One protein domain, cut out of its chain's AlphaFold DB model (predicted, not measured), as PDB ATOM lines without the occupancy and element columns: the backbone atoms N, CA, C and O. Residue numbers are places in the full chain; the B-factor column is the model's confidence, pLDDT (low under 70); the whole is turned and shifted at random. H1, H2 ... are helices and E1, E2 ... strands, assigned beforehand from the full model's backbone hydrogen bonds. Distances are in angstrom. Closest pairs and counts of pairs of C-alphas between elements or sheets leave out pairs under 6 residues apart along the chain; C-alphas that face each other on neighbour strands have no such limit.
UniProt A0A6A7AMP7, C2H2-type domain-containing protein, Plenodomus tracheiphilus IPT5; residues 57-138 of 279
ATOM      1  N   HIS A  57     159.027 112.712 134.814       73.06
ATOM      2  CA  HIS A  57     159.771 112.997 136.037       73.06
ATOM      3  C   HIS A  57     159.626 114.471 136.392       73.06
ATOM      4  O   HIS A  57     160.062 115.345 135.640       73.06
ATOM      5  N   SER A  58     159.031 114.764 137.549       75.06
ATOM      6  CA  SER A  58     159.071 116.117 138.107       75.06
ATOM      7  C   SER A  58     160.488 116.403 138.606       75.06
ATOM      8  O   SER A  58     161.040 115.626 139.388       75.06
ATOM      9  N   LEU A  59     161.095 117.504 138.156       74.06
ATOM     10  CA  LEU A  59     162.457 117.874 138.560       74.06
ATOM     11  C   LEU A  59     162.510 118.352 140.010       74.06
ATOM     12  O   LEU A  59     163.531 118.203 140.673       74.06
ATOM     13  N   ASP A  60     161.390 118.856 140.522       69.62
ATOM     14  CA  ASP A  60     161.317 119.381 141.879       69.62
ATOM     15  C   ASP A  60     161.256 118.278 142.947       69.62
ATOM     16  O   ASP A  60     161.532 118.535 144.117       69.62
ATOM     17  N   CYS A  61     160.792 117.073 142.598       71.19
ATOM     18  CA  CYS A  61     160.670 115.962 143.549       71.19
ATOM     19  C   CYS A  61     161.374 114.673 143.106       71.19
ATOM     20  O   CYS A  61     161.439 113.734 143.899       71.19
ATOM     21  N   GLY A  62     161.868 114.601 141.866       69.38
ATOM     22  CA  GLY A  62     162.553 113.441 141.288       69.38
ATOM     23  C   GLY A  62     161.673 112.203 141.092       69.38
ATOM     24  O   GLY A  62     162.175 111.149 140.699       69.38
ATOM     25  N   LYS A  63     160.369 112.284 141.383       69.94
ATOM     26  CA  LYS A  63     159.485 111.116 141.362       69.94
ATOM     27  C   LYS A  63     158.974 110.841 139.946       69.94
ATOM     28  O   LYS A  63     158.617 111.791 139.248       69.94
ATOM     29  N   PRO A  64     158.924 109.560 139.536       63.56
ATOM     30  CA  PRO A  64     158.181 109.160 138.357       63.56
ATOM     31  C   PRO A  64     156.689 109.379 138.618       63.56
ATOM     32  O   PRO A  64     156.145 108.878 139.604       63.56
ATOM     33  N   GLU A  65     156.040 110.129 137.745       75.12
ATOM     34  CA  GLU A  65     154.620 110.457 137.801       75.12
ATOM     35  C   GLU A  65     153.963 109.958 136.501       75.12
ATOM     36  O   GLU A  65     154.577 109.963 135.431       75.12
ATOM     37  N   ASP A  66     152.728 109.459 136.578       81.25
ATOM     38  CA  ASP A  66     151.910 109.327 135.370       81.25
ATOM     39  C   ASP A  66     151.381 110.714 134.942       81.25
ATOM     40  O   ASP A  66     151.562 111.709 135.646       81.25
ATOM     41  N   VAL A  67     150.756 110.823 133.765       79.12
ATOM     42  CA  VAL A  67     150.256 112.120 133.263       79.12
ATOM     43  C   VAL A  67     149.260 112.753 134.247       79.12
ATOM     44  O   VAL A  67     149.287 113.966 134.454       79.12
ATOM     45  N   CYS A  68     148.408 111.949 134.888       79.25
ATOM     46  CA  CYS A  68     147.421 112.430 135.853       79.25
ATOM     47  C   CYS A  68     148.088 112.915 137.148       79.25
ATOM     48  O   CYS A  68     147.718 113.965 137.677       79.25
ATOM     49  N   ASP A  69     149.082 112.178 137.638       82.50
ATOM     50  CA  ASP A  69     149.869 112.513 138.821       82.50
ATOM     51  C   ASP A  69     150.683 113.791 138.590       82.50
ATOM     52  O   ASP A  69     150.696 114.662 139.464       82.50
ATOM     53  N   LEU A  70     151.264 113.962 137.395       84.88
ATOM     54  CA  LEU A  70     151.960 115.188 137.001       84.88
ATOM     55  C   LEU A  70     150.999 116.378 136.949       84.88
ATOM     56  O   LEU A  70     151.308 117.444 137.478       84.88
ATOM     57  N   ILE A  71     149.814 116.220 136.356       86.44
ATOM     58  CA  ILE A  71     148.800 117.284 136.342       86.44
ATOM     59  C   ILE A  71     148.401 117.650 137.779       86.44
ATOM     60  O   ILE A  71     148.353 118.832 138.126       86.44
ATOM     61  N   ALA A  72     148.186 116.662 138.649       85.50
ATOM     62  CA  ALA A  72     147.898 116.897 140.062       85.50
ATOM     63  C   ALA A  72     149.068 117.562 140.807       85.50
ATOM     64  O   ALA A  72     148.850 118.327 141.750       85.50
ATOM     65  N   HIS A  73     150.313 117.272 140.429       85.50
ATOM     66  CA  HIS A  73     151.504 117.936 140.951       85.50
ATOM     67  C   HIS A  73     151.541 119.409 140.538       85.50
ATOM     68  O   HIS A  73     151.680 120.286 141.394       85.50
ATOM     69  N   ILE A  74     151.361 119.677 139.243       86.94
ATOM     70  CA  ILE A  74     151.333 121.018 138.655       86.94
ATOM     71  C   ILE A  74     150.263 121.869 139.341       86.94
ATOM     72  O   ILE A  74     150.569 122.936 139.869       86.94
ATOM     73  N   LEU A  75     149.034 121.360 139.436       86.50
ATOM     74  CA  LEU A  75     147.919 122.083 140.050       86.50
ATOM     75  C   LEU A  75     148.151 122.425 141.530       86.50
ATOM     76  O   LEU A  75     147.645 123.442 141.989       86.50
ATOM     77  N   ARG A  76     148.916 121.611 142.270       85.00
ATOM     78  CA  ARG A  76     149.230 121.866 143.687       85.00
ATOM     79  C   ARG A  76     150.371 122.860 143.895       85.00
ATOM     80  O   ARG A  76     150.394 123.531 144.921       85.00
ATOM     81  N   LYS A  77     151.344 122.918 142.983       79.75
ATOM     82  CA  LYS A  77     152.564 123.726 143.156       79.75
ATOM     83  C   LYS A  77     152.561 125.056 142.414       79.75
ATOM     84  O   LYS A  77     153.225 125.992 142.862       79.75
ATOM     85  N   GLU A  78     151.822 125.168 141.315       69.62
ATOM     86  CA  GLU A  78     151.866 126.359 140.459       69.62
ATOM     87  C   GLU A  78     151.268 127.614 141.117       69.62
ATOM     88  O   GLU A  78     151.485 128.719 140.636       69.62
ATOM     89  N   GLU A  79     150.595 127.486 142.266       66.62
ATOM     90  CA  GLU A  79     150.190 128.645 143.073       66.62
ATOM     91  C   GLU A  79     151.384 129.484 143.569       66.62
ATOM     92  O   GLU A  79     151.192 130.630 143.969       66.62
ATOM     93  N   ARG A  80     152.612 128.937 143.561       66.38
ATOM     94  CA  ARG A  80     153.805 129.595 144.127       66.38
ATOM     95  C   ARG A  80     154.971 129.747 143.154       66.38
ATOM     96  O   ARG A  80     155.742 130.693 143.294       66.38
ATOM     97  N   SER A  81     155.127 128.842 142.190       81.06
ATOM     98  CA  SER A  81     156.253 128.870 141.249       81.06
ATOM     99  C   SER A  81     155.986 128.031 140.003       81.06
ATOM    100  O   SER A  81     155.190 127.094 140.028       81.06
ATOM    101  N   ALA A  82     156.703 128.323 138.915       83.81
ATOM    102  CA  ALA A  82     156.703 127.454 137.745       83.81
ATOM    103  C   ALA A  82     157.259 126.070 138.121       83.81
ATOM    104  O   ALA A  82     158.354 125.959 138.663       83.81
ATOM    105  N   VAL A  83     156.503 125.019 137.814       87.50
ATOM    106  CA  VAL A  83     156.947 123.626 137.946       87.50
ATOM    107  C   VAL A  83     157.750 123.232 136.711       87.50
ATOM    108  O   VAL A  83     157.304 123.471 135.577       87.50
ATOM    109  N   HIS A  84     158.905 122.610 136.940       89.62
ATOM    110  CA  HIS A  84     159.762 122.042 135.905       89.62
ATOM    111  C   HIS A  84     159.680 120.515 135.912       89.62
ATOM    112  O   HIS A  84     159.682 119.872 136.961       89.62
ATOM    113  N   PHE A  85     159.619 119.915 134.728       89.38
ATOM    114  CA  PHE A  85     159.534 118.462 134.584       89.38
ATOM    115  C   PHE A  85     160.193 118.003 133.288       89.38
ATOM    116  O   PHE A  85     160.430 118.805 132.386       89.38
ATOM    117  N   VAL A  86     160.501 116.713 133.202       88.88
ATOM    118  CA  VAL A  86     161.112 116.083 132.032       88.88
ATOM    119  C   VAL A  86     160.163 115.032 131.470       88.88
ATOM    120  O   VAL A  86     159.642 114.194 132.209       88.88
ATOM    121  N   CYS A  87     159.967 115.069 130.155       89.31
ATOM    122  CA  CYS A  87     159.279 114.036 129.387       89.31
ATOM    123  C   CYS A  87     160.093 113.713 128.136       89.31
ATOM    124  O   CYS A  87     160.616 114.633 127.512       89.31
ATOM    125  N   CYS A  88     160.255 112.434 127.786       88.94
ATOM    126  CA  CYS A  88     161.026 112.012 126.606       88.94
ATOM    127  C   CYS A  88     162.421 112.666 126.510       88.94
ATOM    128  O   CYS A  88     162.890 113.011 125.430       88.94
ATOM    129  N   ARG A  89     163.087 112.862 127.662       89.31
ATOM    130  CA  ARG A  89     164.387 113.559 127.802       89.31
ATOM    131  C   ARG A  89     164.369 115.056 127.447       89.31
ATOM    132  O   ARG A  89     165.423 115.681 127.408       89.31
ATOM    133  N   ILE A  90     163.197 115.643 127.231       89.56
ATOM    134  CA  ILE A  90     162.995 117.074 127.004       89.56
ATOM    135  C   ILE A  90     162.523 117.714 128.309       89.56
ATOM    136  O   ILE A  90     161.594 117.231 128.957       89.56
ATOM    137  N   GLN A  91     163.164 118.815 128.696       92.38
ATOM    138  CA  GLN A  91     162.770 119.590 129.866       92.38
ATOM    139  C   GLN A  91     161.694 120.615 129.510       92.38
ATOM    140  O   GLN A  91     161.799 121.371 128.540       92.38
ATOM    141  N   PHE A  92     160.678 120.680 130.358       93.88
ATOM    142  CA  PHE A  92     159.539 121.567 130.238       93.88
ATOM    143  C   PHE A  92     159.390 122.460 131.469       93.88
ATOM    144  O   PHE A  92     159.886 122.174 132.560       93.88
ATOM    145  N   SER A  93     158.682 123.568 131.270       91.31
ATOM    146  CA  SER A  93     158.227 124.465 132.326       91.31
ATOM    147  C   SER A  93     156.747 124.737 132.111       91.31
ATOM    148  O   SER A  93     156.331 125.041 130.991       91.31
ATOM    149  N   THR A  94     155.972 124.664 133.185       86.44
ATOM    150  CA  THR A  94     154.527 124.955 133.190       86.44
ATOM    151  C   THR A  94     154.180 126.351 132.676       86.44
ATOM    152  O   THR A  94     153.129 126.515 132.062       86.44
ATOM    153  N   TYR A  95     155.091 127.323 132.805       82.88
ATOM    154  CA  TYR A  95     154.903 128.686 132.297       82.88
ATOM    155  C   TYR A  95     154.792 128.757 130.763       82.88
ATOM    156  O   TYR A  95     154.207 129.691 130.217       82.88
ATOM    157  N   ARG A  96     155.360 127.783 130.036       82.94
ATOM    158  CA  ARG A  96     155.337 127.755 128.566       82.94
ATOM    159  C   ARG A  96     154.420 126.635 128.069       82.94
ATOM    160  O   ARG A  96     154.652 125.485 128.413       82.94
ATOM    161  N   PRO A  97     153.482 126.888 127.142       84.00
ATOM    162  CA  PRO A  97     152.519 125.879 126.681       84.00
ATOM    163  C   PRO A  97     153.123 124.760 125.809       84.00
ATOM    164  O   PRO A  97     152.402 123.871 125.362       84.00
ATOM    165  N   ARG A  98     154.442 124.771 125.554       91.06
ATOM    166  CA  ARG A  98     155.123 123.790 124.687       91.06
ATOM    167  C   ARG A  98     154.954 122.348 125.164       91.06
ATOM    168  O   ARG A  98     154.899 121.448 124.337       91.06
ATOM    169  N   TRP A  99     154.837 122.131 126.470       92.56
ATOM    170  CA  TRP A  99     154.649 120.790 127.020       92.56
ATOM    171  C   TRP A  99     153.269 120.211 126.703       92.56
ATOM    172  O   TRP A  99     153.153 119.019 126.455       92.56
ATOM    173  N   ILE A 100     152.230 121.049 126.626       92.00
ATOM    174  CA  ILE A 100     150.896 120.606 126.204       92.00
ATOM    175  C   ILE A 100     150.967 120.150 124.751       92.00
ATOM    176  O   ILE A 100     150.460 119.085 124.422       92.00
ATOM    177  N   HIS A 101     151.635 120.918 123.886       93.00
ATOM    178  CA  HIS A 101     151.837 120.519 122.493       93.00
ATOM    179  C   HIS A 101     152.590 119.186 122.386       93.00
ATOM    180  O   HIS A 101     152.156 118.317 121.641       93.00
ATOM    181  N   HIS A 102     153.661 119.004 123.163       92.81
ATOM    182  CA  HIS A 102     154.404 117.744 123.243       92.81
ATOM    183  C   HIS A 102     153.499 116.562 123.635       92.81
ATOM    184  O   HIS A 102     153.500 115.529 122.971       92.81
ATOM    185  N   LEU A 103     152.633 116.735 124.640       90.88
ATOM    186  CA  LEU A 103     151.630 115.730 125.007       90.88
ATOM    187  C   LEU A 103     150.660 115.401 123.854       90.88
ATOM    188  O   LEU A 103     150.278 114.242 123.680       90.88
ATOM    189  N   LYS A 104     150.278 116.392 123.040       90.62
ATOM    190  CA  LYS A 104     149.402 116.180 121.876       90.62
ATOM    191  C   LYS A 104     150.106 115.424 120.750       90.62
ATOM    192  O   LYS A 104     149.565 114.431 120.267       90.62
ATOM    193  N   SER A 105     151.280 115.897 120.327       91.25
ATOM    194  CA  SER A 105     151.986 115.376 119.152       91.25
ATOM    195  C   SER A 105     152.686 114.053 119.435       91.25
ATOM    196  O   SER A 105     152.520 113.092 118.685       91.25
ATOM    197  N   ASP A 106     153.415 113.986 120.547       90.50
ATOM    198  CA  ASP A 106     154.405 112.930 120.768       90.50
ATOM    199  C   ASP A 106     153.792 111.762 121.554       90.50
ATOM    200  O   ASP A 106     154.155 110.605 121.344       90.50
ATOM    201  N   HIS A 107     152.766 112.038 122.372       84.81
ATOM    202  CA  HIS A 107     152.013 111.024 123.119       84.81
ATOM    203  C   HIS A 107     150.617 110.718 122.556       84.81
ATOM    204  O   HIS A 107     149.915 109.871 123.111       84.81
ATOM    205  N   ARG A 108     150.212 111.361 121.449       85.62
ATOM    206  CA  ARG A 108     148.914 111.157 120.771       85.62
ATOM    207  C   ARG A 108     147.697 111.292 121.702       85.62
ATOM    208  O   ARG A 108     146.703 110.589 121.530       85.62
ATOM    209  N   LEU A 109     147.745 112.208 122.674       82.88
ATOM    210  CA  LEU A 109     146.673 112.411 123.666       82.88
ATOM    211  C   LEU A 109     145.468 113.231 123.145       82.88
ATOM    212  O   LEU A 109     144.574 113.580 123.913       82.88
ATOM    213  N   GLY A 110     145.413 113.519 121.839       89.81
ATOM    214  CA  GLY A 110     144.324 114.266 121.196       89.81
ATOM    215  C   GLY A 110     144.305 115.760 121.543       89.81
ATOM    216  O   GLY A 110     145.268 116.306 122.072       89.81
ATOM    217  N   ASP A 111     143.199 116.450 121.241       92.12
ATOM    218  CA  ASP A 111     143.090 117.907 121.440       92.12
ATOM    219  C   ASP A 111     142.929 118.341 122.901       92.12
ATOM    220  O   ASP A 111     143.217 119.496 123.238       92.12
ATOM    221  N   CYS A 112     142.528 117.410 123.764       93.50
ATOM    222  CA  CYS A 112     142.298 117.624 125.187       93.50
ATOM    223  C   CYS A 112     143.189 116.689 126.023       93.50
ATOM    224  O   CYS A 112     142.682 115.719 126.583       93.50
ATOM    225  N   PRO A 113     144.507 116.944 126.108       92.06
ATOM    226  CA  PRO A 113     145.444 116.032 126.761       92.06
ATOM    227  C   PRO A 113     145.384 116.082 128.296       92.06
ATOM    228  O   PRO A 113     146.021 115.259 128.950       92.06
ATOM    229  N   LEU A 114     144.671 117.051 128.884       93.44
ATOM    230  CA  LEU A 114     144.663 117.276 130.328       93.44
ATOM    231  C   LEU A 114     143.400 116.699 130.959       93.44
ATOM    232  O   LEU A 114     142.320 117.264 130.804       93.44
ATOM    233  N   SER A 115     143.527 115.598 131.687       90.88
ATOM    234  CA  SER A 115     142.418 114.980 132.412       90.88
ATOM    235  C   SER A 115     142.161 115.656 133.759       90.88
ATOM    236  O   SER A 115     143.071 116.170 134.416       90.88
ATOM    237  N   CYS A 116     140.899 115.655 134.194       92.94
ATOM    238  CA  CYS A 116     140.564 116.025 135.563       92.94
ATOM    239  C   CYS A 116     141.218 115.058 136.563       92.94
ATOM    240  O   CYS A 116     141.205 113.845 136.369       92.94
ATOM    241  N   THR A 117     141.767 115.595 137.654       87.75
ATOM    242  CA  THR A 117     142.424 114.797 138.702       87.75
ATOM    243  C   THR A 117     141.429 114.107 139.640       87.75
ATOM    244  O   THR A 117     141.804 113.191 140.371       87.75
ATOM    245  N   ASP A 118     140.167 114.553 139.655       86.50
ATOM    246  CA  ASP A 118     139.101 113.887 140.402       86.50
ATOM    247  C   ASP A 118     138.777 112.510 139.798       86.50
ATOM    248  O   ASP A 118     138.533 112.383 138.600       86.50
ATOM    249  N   GLN A 119     138.742 111.470 140.638       79.62
ATOM    250  CA  GLN A 119     138.608 110.074 140.192       79.62
ATOM    251  C   GLN A 119     137.236 109.732 139.599       79.62
ATOM    252  O   GLN A 119     137.097 108.668 138.993       79.62
ATOM    253  N   LEU A 120     136.219 110.563 139.830       84.19
ATOM    254  CA  LEU A 120     134.871 110.390 139.292       84.19
ATOM    255  C   LEU A 120     134.640 111.256 138.048       84.19
ATOM    256  O   LEU A 120     133.651 111.058 137.343       84.19
ATOM    257  N   CYS A 121     135.549 112.186 137.751       88.06
ATOM    258  CA  CYS A 121     135.450 113.071 136.605       88.06
ATOM    259  C   CYS A 121     136.235 112.535 135.404       88.06
ATOM    260  O   CYS A 121     137.447 112.359 135.459       88.06
ATOM    261  N   THR A 122     135.549 112.337 134.280       88.75
ATOM    262  CA  THR A 122     136.151 111.869 133.018       88.75
ATOM    263  C   THR A 122     136.366 112.989 131.998       88.75
ATOM    264  O   THR A 122     136.654 112.723 130.831       88.75
ATOM    265  N   VAL A 123     136.198 114.251 132.408       91.94
ATOM    266  CA  VAL A 123     136.315 115.406 131.512       91.94
ATOM    267  C   VAL A 123     137.789 115.737 131.270       91.94
ATOM    268  O   VAL A 123     138.576 115.811 132.216       91.94
ATOM    269  N   ASN A 124     138.134 115.971 130.002       92.81
ATOM    270  CA  ASN A 124     139.465 116.387 129.569       92.81
ATOM    271  C   ASN A 124     139.441 117.808 128.986       92.81
ATOM    272  O   ASN A 124     138.430 118.243 128.430       92.81
ATOM    273  N   PHE A 125     140.573 118.505 129.059       94.44
ATOM    274  CA  PHE A 125     140.722 119.920 128.723       94.44
ATOM    275  C   PHE A 125     141.919 120.158 127.806       94.44
ATOM    276  O   PHE A 125     142.911 119.424 127.835       94.44
ATOM    277  N   LYS A 126     141.828 121.210 126.987       93.25
ATOM    278  CA  LYS A 126     142.891 121.593 126.047       93.25
ATOM    279  C   LYS A 126     144.027 122.374 126.712       93.25
ATOM    280  O   LYS A 126     145.136 122.380 126.187       93.25
ATOM    281  N   ASP A 127     143.743 123.041 127.832       92.50
ATOM    282  CA  ASP A 127     144.683 123.883 128.566       92.50
ATOM    283  C   ASP A 127     144.418 123.880 130.084       92.50
ATOM    284  O   ASP A 127     143.349 123.479 130.558       92.50
ATOM    285  N   LEU A 128     145.426 124.303 130.856       90.50
ATOM    286  CA  LEU A 128     145.363 124.326 132.321       90.50
ATOM    287  C   LEU A 128     144.307 125.301 132.857       90.50
ATOM    288  O   LEU A 128     143.772 125.077 133.942       90.50
ATOM    289  N   ASN A 129     143.994 126.381 132.136       91.62
ATOM    290  CA  ASN A 129     143.042 127.383 132.610       91.62
ATOM    291  C   ASN A 129     141.614 126.831 132.605       91.62
ATOM    292  O   ASN A 129     140.867 127.058 133.559       91.62
ATOM    293  N   GLU A 130     141.234 126.084 131.567       94.56
ATOM    294  CA  GLU A 130     139.944 125.394 131.511       94.56
ATOM    295  C   GLU A 130     139.839 124.303 132.583       94.56
ATOM    296  O   GLU A 130     138.838 124.256 133.303       94.56
ATOM    297  N   LEU A 131     140.895 123.502 132.763       93.75
ATOM    298  CA  LEU A 131     140.949 122.484 133.815       93.75
ATOM    299  C   LEU A 131     140.783 123.100 135.216       93.75
ATOM    300  O   LEU A 131     139.974 122.627 136.014       93.75
ATOM    301  N   ARG A 132     141.488 124.197 135.517       91.00
ATOM    302  CA  ARG A 132     141.360 124.906 136.803       91.00
ATOM    303  C   ARG A 132     139.958 125.444 137.035       91.00
ATOM    304  O   ARG A 132     139.416 125.275 138.126       91.00
ATOM    305  N   LYS A 133     139.365 126.091 136.025       94.31
ATOM    306  CA  LYS A 133     137.985 126.596 136.111       94.31
ATOM    307  C   LYS A 133     137.017 125.461 136.419       94.31
ATOM    308  O   LYS A 133     136.169 125.618 137.294       94.31
ATOM    309  N   HIS A 134     137.179 124.321 135.757       94.50
ATOM    310  CA  HIS A 134     136.369 123.140 136.011       94.50
ATOM    311  C   HIS A 134     136.533 122.616 137.443       94.50
ATOM    312  O   HIS A 134     135.532 122.441 138.135       94.50
ATOM    313  N   ILE A 135     137.768 122.431 137.921       91.38
ATOM    314  CA  ILE A 135     138.028 121.973 139.293       91.38
ATOM    315  C   ILE A 135     137.411 122.931 140.309       91.38
ATOM    316  O   ILE A 135     136.718 122.489 141.219       91.38
ATOM    317  N   LYS A 136     137.573 124.244 140.121       90.44
ATOM    318  CA  LYS A 136     136.984 125.258 141.003       90.44
ATOM    319  C   LYS A 136     135.452 125.214 141.034       90.44
ATOM    320  O   LYS A 136     134.860 125.457 142.076       90.44
ATOM    321  N   GLN A 137     134.809 124.938 139.903       93.50
ATOM    322  CA  GLN A 137     133.346 124.951 139.797       93.50
ATOM    323  C   GLN A 137     132.684 123.663 140.288       93.50
ATOM    324  O   GLN A 137     131.590 123.727 140.840       93.50
ATOM    325  N   TRP A 138     133.317 122.512 140.057       92.00
ATOM    326  CA  TRP A 138     132.669 121.205 140.219       92.00
ATOM    327  C   TRP A 138     133.296 120.331 141.304       92.00
ATOM    328  O   TRP A 138     132.611 119.463 141.834       92.00
TER     329      TRP A 138
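AT A GLANCE: This is residues 57 to 138 of the 279 residues of the protein "C2H2-type domain-containing protein" of Plenodomus tracheiphilus IPT5 (UniProt A0A6A7AMP7). A small two-stranded hairpin, E1 and E2, sits at one end of the long axis and helix H3 at the other, with H1 and H2 between them, spaced from each other. A long link, residues 106 to 127, leads from H2 to H3 and folds back on itself, with a short pairing between residues 114 to 115 and 124 to 125. The printed part has 82 residues, with three named helices and two named strands in the order H1, E1, E2, H2, H3; the sheet E1 - E2 is antiparallel. The class is mixed, helices and strands, with 38 residues, under half, in named elements. The whole is compact, with a radius of gyration of the C-alphas of 12.1 A, and rounded, spanning 33 by 29 by 21 A.

HOW THE PARTS SIT: Begin with E1, residues 84 to 87, and E2, residues 90 to 93, antiparallel neighbours at 149 degrees that form a hairpin. Look for N 85 and O 92 at 3.1 A and N 92 and O 85 at 2.8 A, both within hydrogen-bond range. Residues 57 to 58 pair antiparallel with residues 85 to 86 of E1. Next find H2, residues 98 to 105: it has 3 pairs of C-alphas within 8 A of E2, the closest being those of Phe 92 and Trp 99, 5.9 A apart. E1 and H2 are near each other, with 5 pairs of C-alphas within 10 A. H1, residues 67 to 77, is apart from E2 and from H2. H3, residues 128 to 138, is close to H1 but not clearly touching it: their closest C-alphas, of Leu 75 and Arg 132, are 7.8 A apart. The lines of H1 and H3 are about perpendicular, at 82 degrees. H3 is apart from E1, E2 and H2. In H1, H2 and H3 every O i to N i+4 pair is within hydrogen-bond range.

IN THESE COORDINATES: Find C-alpha 84 at (159.762, 122.042, 135.905), where E1 begins; E1 and E2 each run 10.3 A. H2 is 10.5 A long. Find C-alpha 67 at (150.256, 112.120, 133.263); from there H1 runs 15.4 A to C-alpha 77. H3 runs 15.3 A and ends at C-alpha 138, at (132.669, 121.205, 140.219).

THE WHOLE: The two C-alphas farthest apart are those of Arg 89 and Gln 137, at 35.2 A. The printed part has no cut. The link from H2 to H3 is long, with 22 residues; that from H1 to E1 is short, and those from E1 to E2 and from E2 to H2 are tight. The mean pLDDT of the printed part is 86.1; look for values under 70 at residue 60, residues 62 to 64 and residues 78 to 80.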